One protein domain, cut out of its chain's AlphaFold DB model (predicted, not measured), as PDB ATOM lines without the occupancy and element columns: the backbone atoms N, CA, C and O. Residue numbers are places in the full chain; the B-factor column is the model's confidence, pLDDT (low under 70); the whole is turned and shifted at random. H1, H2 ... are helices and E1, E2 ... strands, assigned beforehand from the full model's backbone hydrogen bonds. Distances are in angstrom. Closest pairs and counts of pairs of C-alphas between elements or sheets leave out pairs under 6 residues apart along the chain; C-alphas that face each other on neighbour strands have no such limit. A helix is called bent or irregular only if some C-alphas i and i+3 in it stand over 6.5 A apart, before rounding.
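What this domain is: This is residues 2 to 62 and 72 to 97 of the 208 residues of the protein "ATPase" of Klebsiella pneumoniae (UniProt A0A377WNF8). A long ribbon of two antiparallel strands, E1 and E2, makes about the middle of a rod-shaped domain, with helix H1 and the link from E1 to H1 extending it at one end and residues 53 to 62 at the other, while the longer helix H2 runs lengthwise near the half of E2 away from H1, loosely placed with few close C-alphas. Residues 57 to 62 stick out past the end of the ribbon away from H1, and residues 90 to 97 also stand free. The printed part has 87 residues, with two named helices and two named strands in the order E1, H1, E2, H2, and its class is mixed, helices and strands. The whole is extended, a rod with a radius of gyration of the C-alphas of 23.4 A and spans of 76 by 24 by 20 A.

How they stand to each other: Strand E1, residues 3 to 14, and strand E2, residues 41 to 52, are antiparallel neighbours, with an angle of 163 degrees between their directions. C-alphas 3 and 52, which face each other, are 4.7 A apart, and C-alphas 14 and 41, which also face each other, are 5.2 A apart. Within hydrogen-bond range are N 4 and O 51, at 2.9 A, and N 41 and O 14, at 2.9 A. Helix H1, residues 25 to 37, follows E1 after a short link of 10 residues and is joined to E2 by a tight link of 3 residues. Helix H2, residues 72 to 96, has one pair of C-alphas within 8 A of E2, those of Tyr 52 and Met 82, 6.8 A apart. H2 is apart from E1 and from H1. In H1 every O i to N i+4 pair is within hydrogen-bond range, and in H2 19 of 21 are.

Where its parts are: E1 begins at C-alpha 3, at (23.073, 25.396, -19.928), and is 33.4 A from first to last C-alpha. H1, 18.4 A long, begins at C-alpha 25, at (45.062, 36.263, 29.912). E2 is 35.7 A long. H2 is 36.0 A long and ends at C-alpha 96, at (28.694, 34.104, -1.208). H2 is irregular, with C-alphas 92 and 95 7.1 A apart, and it has a kink of 26 degrees near residue 90.

The domain as a whole: The two C-alphas farthest apart are those of Pro 25 and Glu 62, at 76.5 A. Residues 63 to 71 are not printed, and C-alphas 62 and 72 are 18.9 A apart across this cut, which falls in the link from E2 to H2. Of the links that are printed whole, none is long. The mean pLDDT of the printed part is 80.6, and the model's confidence is under 70 at residues 54 to 62 and 72 to 75.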
ATOM      1  N   PRO A   2      20.936  25.677 -23.861       72.38
ATOM      2  CA  PRO A   2      21.010  24.506 -22.997       72.38
ATOM      3  C   PRO A   2      22.260  24.616 -22.116       72.38
ATOM      4  O   PRO A   2      23.317  24.059 -22.410       72.38
ATOM      5  N   VAL A   3      22.133  25.398 -21.048       80.31
ATOM      6  CA  VAL A   3      23.073  25.396 -19.928       80.31
ATOM      7  C   VAL A   3      22.553  24.398 -18.904       80.31
ATOM      8  O   VAL A   3      21.385  24.451 -18.518       80.31
ATOM      9  N   THR A   4      23.405  23.481 -18.464       85.88
ATOM     10  CA  THR A   4      23.088  22.526 -17.400       85.88
ATOM     11  C   THR A   4      23.986  22.790 -16.202       85.88
ATOM     12  O   THR A   4      25.181  23.045 -16.353       85.88
ATOM     13  N   PHE A   5      23.404  22.720 -15.009       85.75
ATOM     14  CA  PHE A   5      24.110  22.913 -13.752       85.75
ATOM     15  C   PHE A   5      24.268  21.578 -13.033       85.75
ATOM     16  O   PHE A   5      23.321  20.800 -12.942       85.75
ATOM     17  N   TYR A   6      25.456  21.340 -12.489       87.44
ATOM     18  CA  TYR A   6      25.748  20.210 -11.614       87.44
ATOM     19  C   TYR A   6      26.277  20.730 -10.283       87.44
ATOM     20  O   TYR A   6      27.083  21.661 -10.246       87.44
ATOM     21  N   ILE A   7      25.836  20.120  -9.186       86.62
ATOM     22  CA  ILE A   7      26.247  20.491  -7.833       86.62
ATOM     23  C   ILE A   7      26.902  19.279  -7.188       86.62
ATOM     24  O   ILE A   7      26.312  18.202  -7.146       86.62
ATOM     25  N   HIS A   8      28.102  19.472  -6.649       87.06
ATOM     26  CA  HIS A   8      28.785  18.467  -5.844       87.06
ATOM     27  C   HIS A   8      28.978  19.008  -4.431       87.06
ATOM     28  O   HIS A   8      29.503  20.107  -4.240       87.06
ATOM     29  N   ASN A   9      28.537  18.234  -3.444       87.12
ATOM     30  CA  ASN A   9      28.651  18.562  -2.029       87.12
ATOM     31  C   ASN A   9      29.696  17.643  -1.391       87.12
ATOM     32  O   ASN A   9      29.461  16.447  -1.239       87.12
ATOM     33  N   ASP A  10      30.847  18.213  -1.038       85.00
ATOM     34  CA  ASP A  10      31.901  17.529  -0.297       85.00
ATOM     35  C   ASP A  10      31.787  17.883   1.188       85.00
ATOM     36  O   ASP A  10      32.054  19.017   1.601       85.00
ATOM     37  N   ARG A  11      31.395  16.901   2.004       83.69
ATOM     38  CA  ARG A  11      31.392  17.020   3.464       83.69
ATOM     39  C   ARG A  11      32.664  16.394   4.002       83.69
ATOM     40  O   ARG A  11      32.773  15.174   4.054       83.69
ATOM     41  N   ASN A  12      33.592  17.226   4.452       82.62
ATOM     42  CA  ASN A  12      34.823  16.762   5.076       82.62
ATOM     43  C   ASN A  12      34.991  17.327   6.482       82.62
ATOM     44  O   ASN A  12      34.455  18.378   6.850       82.62
ATOM     45  N   THR A  13      35.727  16.578   7.290       85.19
ATOM     46  CA  THR A  13      36.222  17.067   8.565       85.19
ATOM     47  C   THR A  13      37.402  17.997   8.326       85.19
ATOM     48  O   THR A  13      38.191  17.806   7.399       85.19
ATOM     49  N   PHE A  14      37.509  19.032   9.144       82.31
ATOM     50  CA  PHE A  14      38.651  19.929   9.148       82.31
ATOM     51  C   PHE A  14      38.961  20.359  10.577       82.31
ATOM     52  O   PHE A  14      38.117  20.264  11.469       82.31
ATOM     53  N   THR A  15      40.185  20.813  10.779       78.12
ATOM     54  CA  THR A  15      40.630  21.387  12.042       78.12
ATOM     55  C   THR A  15      40.772  22.880  11.819       78.12
ATOM     56  O   THR A  15      41.419  23.291  10.857       78.12
ATOM     57  N   ASP A  16      40.136  23.663  12.680       77.50
ATOM     58  CA  ASP A  16      40.293  25.110  12.723       77.50
ATOM     59  C   ASP A  16      40.743  25.504  14.115       77.50
ATOM     60  O   ASP A  16      40.375  24.850  15.095       77.50
ATOM     61  N   ASN A  17      41.509  26.576  14.194       74.31
ATOM     62  CA  ASN A  17      41.862  27.178  15.458       74.31
ATOM     63  C   ASN A  17      41.832  28.693  15.283       74.31
ATOM     64  O   ASN A  17      42.816  29.273  14.837       74.31
ATOM     65  N   LEU A  18      40.716  29.327  15.658       71.88
ATOM     66  CA  LEU A  18      40.630  30.791  15.706       71.88
ATOM     67  C   LEU A  18      41.177  31.345  17.033       71.88
ATOM     68  O   LEU A  18      40.744  32.398  17.503       71.88
ATOM     69  N   HIS A  19      42.076  30.622  17.706       75.19
ATOM     70  CA  HIS A  19      42.776  31.168  18.858       75.19
ATOM     71  C   HIS A  19      43.718  32.283  18.399       75.19
ATOM     72  O   HIS A  19      44.664  32.045  17.649       75.19
ATOM     73  N   LYS A  20      43.453  33.500  18.875       75.00
ATOM     74  CA  LYS A  20      44.288  34.684  18.684       75.00
ATOM     75  C   LYS A  20      44.523  35.312  20.050       75.00
ATOM     76  O   LYS A  20      43.574  35.423  20.824       75.00
ATOM     77  N   ASP A  21      45.763  35.722  20.312       78.00
ATOM     78  CA  ASP A  21      46.130  36.401  21.553       78.00
ATOM     79  C   ASP A  21      45.346  37.710  21.654       78.00
ATOM     80  O   ASP A  21      45.579  38.672  20.917       78.00
ATOM     81  N   SER A  22      44.365  37.732  22.552       82.31
ATOM     82  CA  SER A  22      43.469  38.871  22.745       82.31
ATOM     83  C   SER A  22      44.092  39.963  23.619       82.31
ATOM     84  O   SER A  22      43.539  41.059  23.736       82.31
ATOM     85  N   GLY A  23      45.229  39.663  24.258       82.81
ATOM     86  CA  GLY A  23      45.868  40.507  25.267       82.81
ATOM     87  C   GLY A  23      45.205  40.414  26.645       82.81
ATOM     88  O   GLY A  23      45.657  41.073  27.582       82.81
ATOM     89  N   ASN A  24      44.153  39.599  26.792       88.50
ATOM     90  CA  ASN A  24      43.513  39.293  28.065       88.50
ATOM     91  C   ASN A  24      43.812  37.835  28.467       88.50
ATOM     92  O   ASN A  24      43.202  36.920  27.906       88.50
ATOM     93  N   PRO A  25      44.639  37.606  29.509       89.38
ATOM     94  CA  PRO A  25      45.062  36.263  29.912       89.38
ATOM     95  C   PRO A  25      43.911  35.299  30.226       89.38
ATOM     96  O   PRO A  25      44.028  34.099  29.998       89.38
ATOM     97  N   TYR A  26      42.787  35.804  30.746       88.75
ATOM     98  CA  TYR A  26      41.623  34.968  31.046       88.75
ATOM     99  C   TYR A  26      40.895  34.524  29.771       88.75
ATOM    100  O   TYR A  26      40.503  33.365  29.649       88.75
ATOM    101  N   ALA A  27      40.718  35.439  28.815       87.25
ATOM    102  CA  ALA A  27      40.062  35.128  27.548       87.25
ATOM    103  C   ALA A  27      40.909  34.158  26.710       87.25
ATOM    104  O   ALA A  27      40.365  33.226  26.114       87.25
ATOM    105  N   ASP A  28      42.231  34.331  26.739       88.69
ATOM    106  CA  ASP A  28      43.178  33.451  26.060       88.69
ATOM    107  C   ASP A  28      43.137  32.035  26.662       88.69
ATOM    108  O   ASP A  28      43.055  31.050  25.926       88.69
ATOM    109  N   GLU A  29      43.069  31.913  27.992       89.69
ATOM    110  CA  GLU A  29      42.962  30.611  28.660       89.69
ATOM    111  C   GLU A  29      41.636  29.895  28.357       89.69
ATOM    112  O   GLU A  29      41.630  28.702  28.045       89.69
ATOM    113  N   VAL A  30      40.504  30.610  28.375       88.88
ATOM    114  CA  VAL A  30      39.198  30.036  28.001       88.88
ATOM    115  C   VAL A  30      39.192  29.589  26.538       88.88
ATOM    116  O   VAL A  30      38.725  28.491  26.234       88.88
ATOM    117  N   SER A  31      39.736  30.407  25.634       87.81
ATOM    118  CA  SER A  31      39.854  30.090  24.206       87.81
ATOM    119  C   SER A  31      40.709  28.837  23.986       87.81
ATOM    120  O   SER A  31      40.295  27.906  23.292       87.81
ATOM    121  N   ARG A  32      41.860  28.748  24.662       87.25
ATOM    122  CA  ARG A  32      42.748  27.582  24.616       87.25
ATOM    123  C   ARG A  32      42.053  26.309  25.101       87.25
ATOM    124  O   ARG A  32      42.127  25.284  24.427       87.25
ATOM    125  N   LEU A  33      41.364  26.362  26.244       88.94
ATOM    126  CA  LEU A  33      40.621  25.217  26.786       88.94
ATOM    127  C   LEU A  33      39.471  24.792  25.865       88.94
ATOM    128  O   LEU A  33      39.259  23.596  25.662       88.94
ATOM    129  N   TYR A  34      38.771  25.754  25.262       87.38
ATOM    130  CA  TYR A  34      37.720  25.488  24.286       87.38
ATOM    131  C   TYR A  34      38.259  24.706  23.084       87.38
ATOM    132  O   TYR A  34      37.798  23.590  22.842       87.38
ATOM    133  N   TYR A  35      39.283  25.213  22.388       84.94
ATOM    134  CA  TYR A  35      39.852  24.534  21.216       84.94
ATOM    135  C   TYR A  35      40.572  23.223  21.556       84.94
ATOM    136  O   TYR A  35      40.606  22.324  20.724       84.94
ATOM    137  N   ALA A  36      41.090  23.070  22.779       85.19
ATOM    138  CA  ALA A  36      41.624  21.791  23.251       85.19
ATOM    139  C   ALA A  36      40.526  20.731  23.468       85.19
ATOM    140  O   ALA A  36      40.789  19.537  23.333       85.19
ATOM    141  N   SER A  37      39.308  21.157  23.820       83.88
ATOM    142  CA  SER A  37      38.157  20.268  24.039       83.88
ATOM    143  C   SER A  37      37.349  19.979  22.771       83.88
ATOM    144  O   SER A  37      36.678  18.948  22.680       83.88
ATOM    145  N   VAL A  38      37.392  20.883  21.792       83.50
ATOM    146  CA  VAL A  38      36.647  20.748  20.543       83.50
ATOM    147  C   VAL A  38      37.348  19.747  19.628       83.50
ATOM    148  O   VAL A  38      38.532  19.859  19.325       83.50
ATOM    149  N   GLY A  39      36.592  18.738  19.189       81.00
ATOM    150  CA  GLY A  39      37.056  17.756  18.213       81.00
ATOM    151  C   GLY A  39      37.147  18.321  16.791       81.00
ATOM    152  O   GLY A  39      37.207  19.523  16.556       81.00
ATOM    153  N   LEU A  40      37.119  17.433  15.797       82.44
ATOM    154  CA  LEU A  40      37.157  17.844  14.393       82.44
ATOM    155  C   LEU A  40      35.867  18.570  13.994       82.44
ATOM    156  O   LEU A  40      34.765  18.030  14.129       82.44
ATOM    157  N   PHE A  41      36.012  19.757  13.414       83.38
ATOM    158  CA  PHE A  41      34.904  20.457  12.785       83.38
ATOM    159  C   PHE A  41      34.485  19.753  11.497       83.38
ATOM    160  O   PHE A  41      35.255  19.027  10.865       83.38
ATOM    161  N   ARG A  42      33.242  19.984  11.073       82.94
ATOM    162  CA  ARG A  42      32.734  19.544   9.770       82.94
ATOM    163  C   ARG A  42      32.475  20.762   8.907       82.94
ATOM    164  O   ARG A  42      31.778  21.678   9.333       82.94
ATOM    165  N   ARG A  43      32.983  20.748   7.678       83.12
ATOM    166  CA  ARG A  43      32.657  21.752   6.666       83.12
ATOM    167  C   ARG A  43      31.984  21.099   5.471       83.12
ATOM    168  O   ARG A  43      32.181  19.922   5.176       83.12
ATOM    169  N   ASN A  44      31.188  21.902   4.785       86.44
ATOM    170  CA  ASN A  44      30.567  21.549   3.523       86.44
ATOM    171  C   ASN A  44      31.178  22.443   2.440       86.44
ATOM    172  O   ASN A  44      31.101  23.669   2.529       86.44
ATOM    173  N   ARG A  45      31.816  21.822   1.447       86.56
ATOM    174  CA  ARG A  45      32.352  22.488   0.264       86.56
ATOM    175  C   ARG A  45      31.408  22.216  -0.899       86.56
ATOM    176  O   ARG A  45      31.234  21.071  -1.308       86.56
ATOM    177  N   LEU A  46      30.831  23.284  -1.439       89.19
ATOM    178  CA  LEU A  46      29.948  23.215  -2.595       89.19
ATOM    179  C   LEU A  46      30.734  23.554  -3.860       89.19
ATOM    180  O   LEU A  46      31.352  24.618  -3.963       89.19
ATOM    181  N   PHE A  47      30.691  22.642  -4.823       88.75
ATOM    182  CA  PHE A  47      31.222  22.851  -6.162       88.75
ATOM    183  C   PHE A  47      30.058  22.987  -7.125       88.75
ATOM    184  O   PHE A  47      29.242  22.072  -7.254       88.75
ATOM    185  N   LEU A  48      29.998  24.137  -7.787       87.50
ATOM    186  CA  LEU A  48      29.050  24.385  -8.855       87.50
ATOM    187  C   LEU A  48      29.769  24.218 -10.186       87.50
ATOM    188  O   LEU A  48      30.813  24.820 -10.447       87.50
ATOM    189  N   THR A  49      29.168  23.399 -11.028       85.62
ATOM    190  CA  THR A  49      29.644  23.089 -12.360       85.62
ATOM    191  C   THR A  49      28.618  23.561 -13.368       85.62
ATOM    192  O   THR A  49      27.428  23.274 -13.231       85.62
ATOM    193  N   VAL A  50      29.091  24.255 -14.398       86.19
ATOM    194  CA  VAL A  50      28.247  24.758 -15.480       86.19
ATOM    195  C   VAL A  50      28.702  24.138 -16.787       86.19
ATOM    196  O   VAL A  50      29.855  24.288 -17.191       86.19
ATOM    197  N   CYS A  51      27.786  23.422 -17.427       84.62
ATOM    198  CA  CYS A  51      27.992  22.762 -18.705       84.62
ATOM    199  C   CYS A  51      27.213  23.534 -19.766       84.62
ATOM    200  O   CYS A  51      25.981  23.508 -19.789       84.62
ATOM    201  N   TYR A  52      27.934  24.233 -20.636       84.50
ATOM    202  CA  TYR A  52      27.353  24.928 -21.776       84.50
ATOM    203  C   TYR A  52      27.408  24.016 -23.004       84.50
ATOM    204  O   TYR A  52      28.485  23.578 -23.415       84.50
ATOM    205  N   ARG A  53      26.241  23.704 -23.575       81.81
ATOM    206  CA  ARG A  53      26.126  22.907 -24.797       81.81
ATOM    207  C   ARG A  53      25.676  23.808 -25.954       81.81
ATOM    208  O   ARG A  53      24.475  24.031 -26.086       81.81
ATOM    209  N   PRO A  54      26.601  24.292 -26.801       69.81
ATOM    210  CA  PRO A  54      26.253  25.192 -27.900       69.81
ATOM    211  C   PRO A  54      25.402  24.514 -28.980       69.81
ATOM    212  O   PRO A  54      24.524  25.154 -29.537       69.81
ATOM    213  N   PHE A  55      25.614  23.216 -29.234       68.31
ATOM    214  CA  PHE A  55      24.932  22.479 -30.304       68.31
ATOM    215  C   PHE A  55      23.943  21.452 -29.738       68.31
ATOM    216  O   PHE A  55      24.328  20.451 -29.104       68.31
ATOM    217  N   VAL A  56      22.651  21.669 -29.982       60.00
ATOM    218  CA  VAL A  56      21.607  20.664 -29.739       60.00
ATOM    219  C   VAL A  56      21.559  19.688 -30.914       60.00
ATOM    220  O   VAL A  56      21.815  20.049 -32.056       60.00
ATOM    221  N   SER A  57      21.263  18.415 -30.649       55.53
ATOM    222  CA  SER A  57      21.336  17.316 -31.630       55.53
ATOM    223  C   SER A  57      20.497  17.504 -32.901       55.53
ATOM    224  O   SER A  57      20.702  16.756 -33.850       55.53
ATOM    225  N   LEU A  58      19.588  18.481 -32.928       49.88
ATOM    226  CA  LEU A  58      18.767  18.828 -34.089       49.88
ATOM    227  C   LEU A  58      19.523  19.671 -35.134       49.88
ATOM    228  O   LEU A  58      19.240  19.537 -36.315       49.88
ATOM    229  N   GLU A  59      20.538  20.446 -34.744       51.31
ATOM    230  CA  GLU A  59      21.295  21.298 -35.683       51.31
ATOM    231  C   GLU A  59      22.335  20.509 -36.494       51.31
ATOM    232  O   GLU A  59      22.697  20.899 -37.600       51.31
ATOM    233  N   LYS A  60      22.770  19.339 -36.001       52.03
ATOM    234  CA  LYS A  60      23.741  18.476 -36.701       52.03
ATOM    235  C   LYS A  60      23.234  17.931 -38.042       52.03
ATOM    236  O   LYS A  60      24.062  17.531 -38.857       52.03
ATOM    237  N   ALA A  61      21.919  17.883 -38.258       47.47
ATOM    238  CA  ALA A  61      21.344  17.426 -39.521       47.47
ATOM    239  C   ALA A  61      21.426  18.495 -40.626       47.47
ATOM    240  O   ALA A  61      21.484  18.141 -41.797       47.47
ATOM    241  N   GLU A  62      21.487  19.780 -40.267       50.28
ATOM    242  CA  GLU A  62      21.539  20.885 -41.235       50.28
ATOM    243  C   GLU A  62      22.981  21.321 -41.549       50.28
ATOM    244  O   GLU A  62      23.268  21.783 -42.652       50.28
ATOM    245  N   THR A  72      37.312  27.879 -36.615       53.06
ATOM    246  CA  THR A  72      37.759  28.904 -35.663       53.06
ATOM    247  C   THR A  72      36.740  30.011 -35.373       53.06
ATOM    248  O   THR A  72      36.731  30.537 -34.260       53.06
ATOM    249  N   LYS A  73      35.860  30.380 -36.319       54.38
ATOM    250  CA  LYS A  73      34.892  31.480 -36.099       54.38
ATOM    251  C   LYS A  73      33.709  31.058 -35.222       54.38
ATOM    252  O   LYS A  73      33.278  31.836 -34.371       54.38
ATOM    253  N   GLY A  74      33.220  29.828 -35.393       62.00
ATOM    254  CA  GLY A  74      32.163  29.255 -34.550       62.00
ATOM    255  C   GLY A  74      32.635  29.043 -33.110       62.00
ATOM    256  O   GLY A  74      31.967  29.472 -32.172       62.00
ATOM    257  N   ALA A  75      33.842  28.492 -32.939       67.19
ATOM    258  CA  ALA A  75      34.449  28.286 -31.625       67.19
ATOM    259  C   ALA A  75      34.617  29.595 -30.832       67.19
ATOM    260  O   ALA A  75      34.347  29.625 -29.632       67.19
ATOM    261  N   GLY A  76      35.007  30.691 -31.497       76.50
ATOM    262  CA  GLY A  76      35.141  32.005 -30.862       76.50
ATOM    263  C   GLY A  76      33.819  32.561 -30.325       76.50
ATOM    264  O   GLY A  76      33.790  33.089 -29.216       76.50
ATOM    265  N   ARG A  77      32.714  32.394 -31.068       77.62
ATOM    266  CA  ARG A  77      31.369  32.791 -30.612       77.62
ATOM    267  C   ARG A  77      30.923  31.985 -29.394       77.62
ATOM    268  O   ARG A  77      30.554  32.573 -28.385       77.62
ATOM    269  N   CYS A  78      31.043  30.658 -29.454       80.81
ATOM    270  CA  CYS A  78      30.695  29.787 -28.329       80.81
ATOM    271  C   CYS A  78      31.539  30.093 -27.081       80.81
ATOM    272  O   CYS A  78      31.041  30.032 -25.960       80.81
ATOM    273  N   PHE A  79      32.815  30.441 -27.264       83.19
ATOM    274  CA  PHE A  79      33.691  30.840 -26.167       83.19
ATOM    275  C   PHE A  79      33.280  32.183 -25.550       83.19
ATOM    276  O   PHE A  79      33.261  32.304 -24.327       83.19
ATOM    277  N   ALA A  80      32.913  33.171 -26.372       85.50
ATOM    278  CA  ALA A  80      32.413  34.460 -25.894       85.50
ATOM    279  C   ALA A  80      31.121  34.298 -25.075       85.50
ATOM    280  O   ALA A  80      31.052  34.792 -23.953       85.50
ATOM    281  N   GLU A  81      30.156  33.519 -25.569       85.81
ATOM    282  CA  GLU A  81      28.920  33.206 -24.833       85.81
ATOM    283  C   GLU A  81      29.211  32.495 -23.501       85.81
ATOM    284  O   GLU A  81      28.634  32.822 -22.463       85.81
ATOM    285  N   MET A  82      30.158  31.551 -23.491       86.00
ATOM    286  CA  MET A  82      30.573  30.881 -22.258       86.00
ATOM    287  C   MET A  82      31.188  31.859 -21.242       86.00
ATOM    288  O   MET A  82      30.951  31.728 -20.038       86.00
ATOM    289  N   LEU A  83      31.965  32.843 -21.705       88.44
ATOM    290  CA  LEU A  83      32.534  33.886 -20.848       88.44
ATOM    291  C   LEU A  83      31.469  34.841 -20.301       88.44
ATOM    292  O   LEU A  83      31.574  35.248 -19.144       88.44
ATOM    293  N   GLU A  84      30.439  35.164 -21.082       90.12
ATOM    294  CA  GLU A  84      29.291  35.943 -20.608       90.12
ATOM    295  C   GLU A  84      28.553  35.201 -19.489       90.12
ATOM    296  O   GLU A  84      28.369  35.757 -18.406       90.12
ATOM    297  N   ILE A  85      28.243  33.914 -19.694       88.81
ATOM    298  CA  ILE A  85      27.623  33.057 -18.671       88.81
ATOM    299  C   ILE A  85      28.479  33.030 -17.400       88.81
ATOM    300  O   ILE A  85      27.960  33.196 -16.294       88.81
ATOM    301  N   LYS A  86      29.799  32.857 -17.545       89.06
ATOM    302  CA  LYS A  86      30.735  32.889 -16.417       89.06
ATOM    303  C   LYS A  86      30.661  34.228 -15.672       89.06
ATOM    304  O   LYS A  86      30.549  34.224 -14.452       89.06
ATOM    305  N   SER A  87      30.684  35.354 -16.383       89.44
ATOM    306  CA  SER A  87      30.625  36.699 -15.790       89.44
ATOM    307  C   SER A  87      29.327  36.940 -15.007       89.44
ATOM    308  O   SER A  87      29.344  37.447 -13.880       89.44
ATOM    309  N   THR A  88      28.189  36.512 -15.562       91.19
ATOM    310  CA  THR A  88      26.896  36.573 -14.870       91.19
ATOM    311  C   THR A  88      26.909  35.746 -13.584       91.19
ATOM    312  O   THR A  88      26.432  36.210 -12.547       91.19
ATOM    313  N   LEU A  89      27.491  34.545 -13.620       89.56
ATOM    314  CA  LEU A  89      27.607  33.679 -12.444       89.56
ATOM    315  C   LEU A  89      28.557  34.241 -11.389       89.56
ATOM    316  O   LEU A  89      28.208  34.223 -10.211       89.56
ATOM    317  N   ASP A  90      29.710  34.772 -11.792       88.50
ATOM    318  CA  ASP A  90      30.661  35.416 -10.881       88.50
ATOM    319  C   ASP A  90      29.981  36.581 -10.145       88.50
ATOM    320  O   ASP A  90      30.080  36.701  -8.923       88.50
ATOM    321  N   THR A  91      29.192  37.384 -10.866       90.19
ATOM    322  CA  THR A  91      28.416  38.485 -10.277       90.19
ATOM    323  C   THR A  91      27.365  37.966  -9.293       90.19
ATOM    324  O   THR A  91      27.292  38.445  -8.160       90.19
ATOM    325  N   ALA A  92      26.582  36.954  -9.677       89.00
ATOM    326  CA  ALA A  92      25.532  36.383  -8.831       89.00
ATOM    327  C   ALA A  92      26.081  35.695  -7.567       89.00
ATOM    328  O   ALA A  92      25.432  35.702  -6.514       89.00
ATOM    329  N   LEU A  93      27.271  35.097  -7.662       87.88
ATOM    330  CA  LEU A  93      27.901  34.341  -6.583       87.88
ATOM    331  C   LEU A  93      28.889  35.155  -5.737       87.88
ATOM    332  O   LEU A  93      29.311  34.677  -4.682       87.88
ATOM    333  N   SER A  94      29.209  36.385  -6.144       85.88
ATOM    334  CA  SER A  94      30.117  37.294  -5.430       85.88
ATOM    335  C   SER A  94      29.765  37.444  -3.943       85.88
ATOM    336  O   SER A  94      30.628  37.290  -3.080       85.88
ATOM    337  N   ARG A  95      28.473  37.610  -3.623       87.12
ATOM    338  CA  ARG A  95      27.959  37.738  -2.244       87.12
ATOM    339  C   ARG A  95      28.202  36.518  -1.350       87.12
ATOM    340  O   ARG A  95      28.089  36.624  -0.135       87.12
ATOM    341  N   TYR A  96      28.482  35.355  -1.936       84.44
ATOM    342  CA  TYR A  96      28.694  34.104  -1.208       84.44
ATOM    343  C   TYR A  96      30.175  33.752  -1.035       84.44
ATOM    344  O   TYR A  96      30.474  32.674  -0.526       84.44
ATOM    345  N   GLY A  97      31.096  34.625  -1.461       82.50
ATOM    346  CA  GLY A  97      32.532  34.350  -1.405       82.50
ATOM    347  C   GLY A  97      32.968  33.268  -2.394       82.50
ATOM    348  O   GLY A  97      33.914  32.521  -2.130       82.50
TER     349      GLY A  97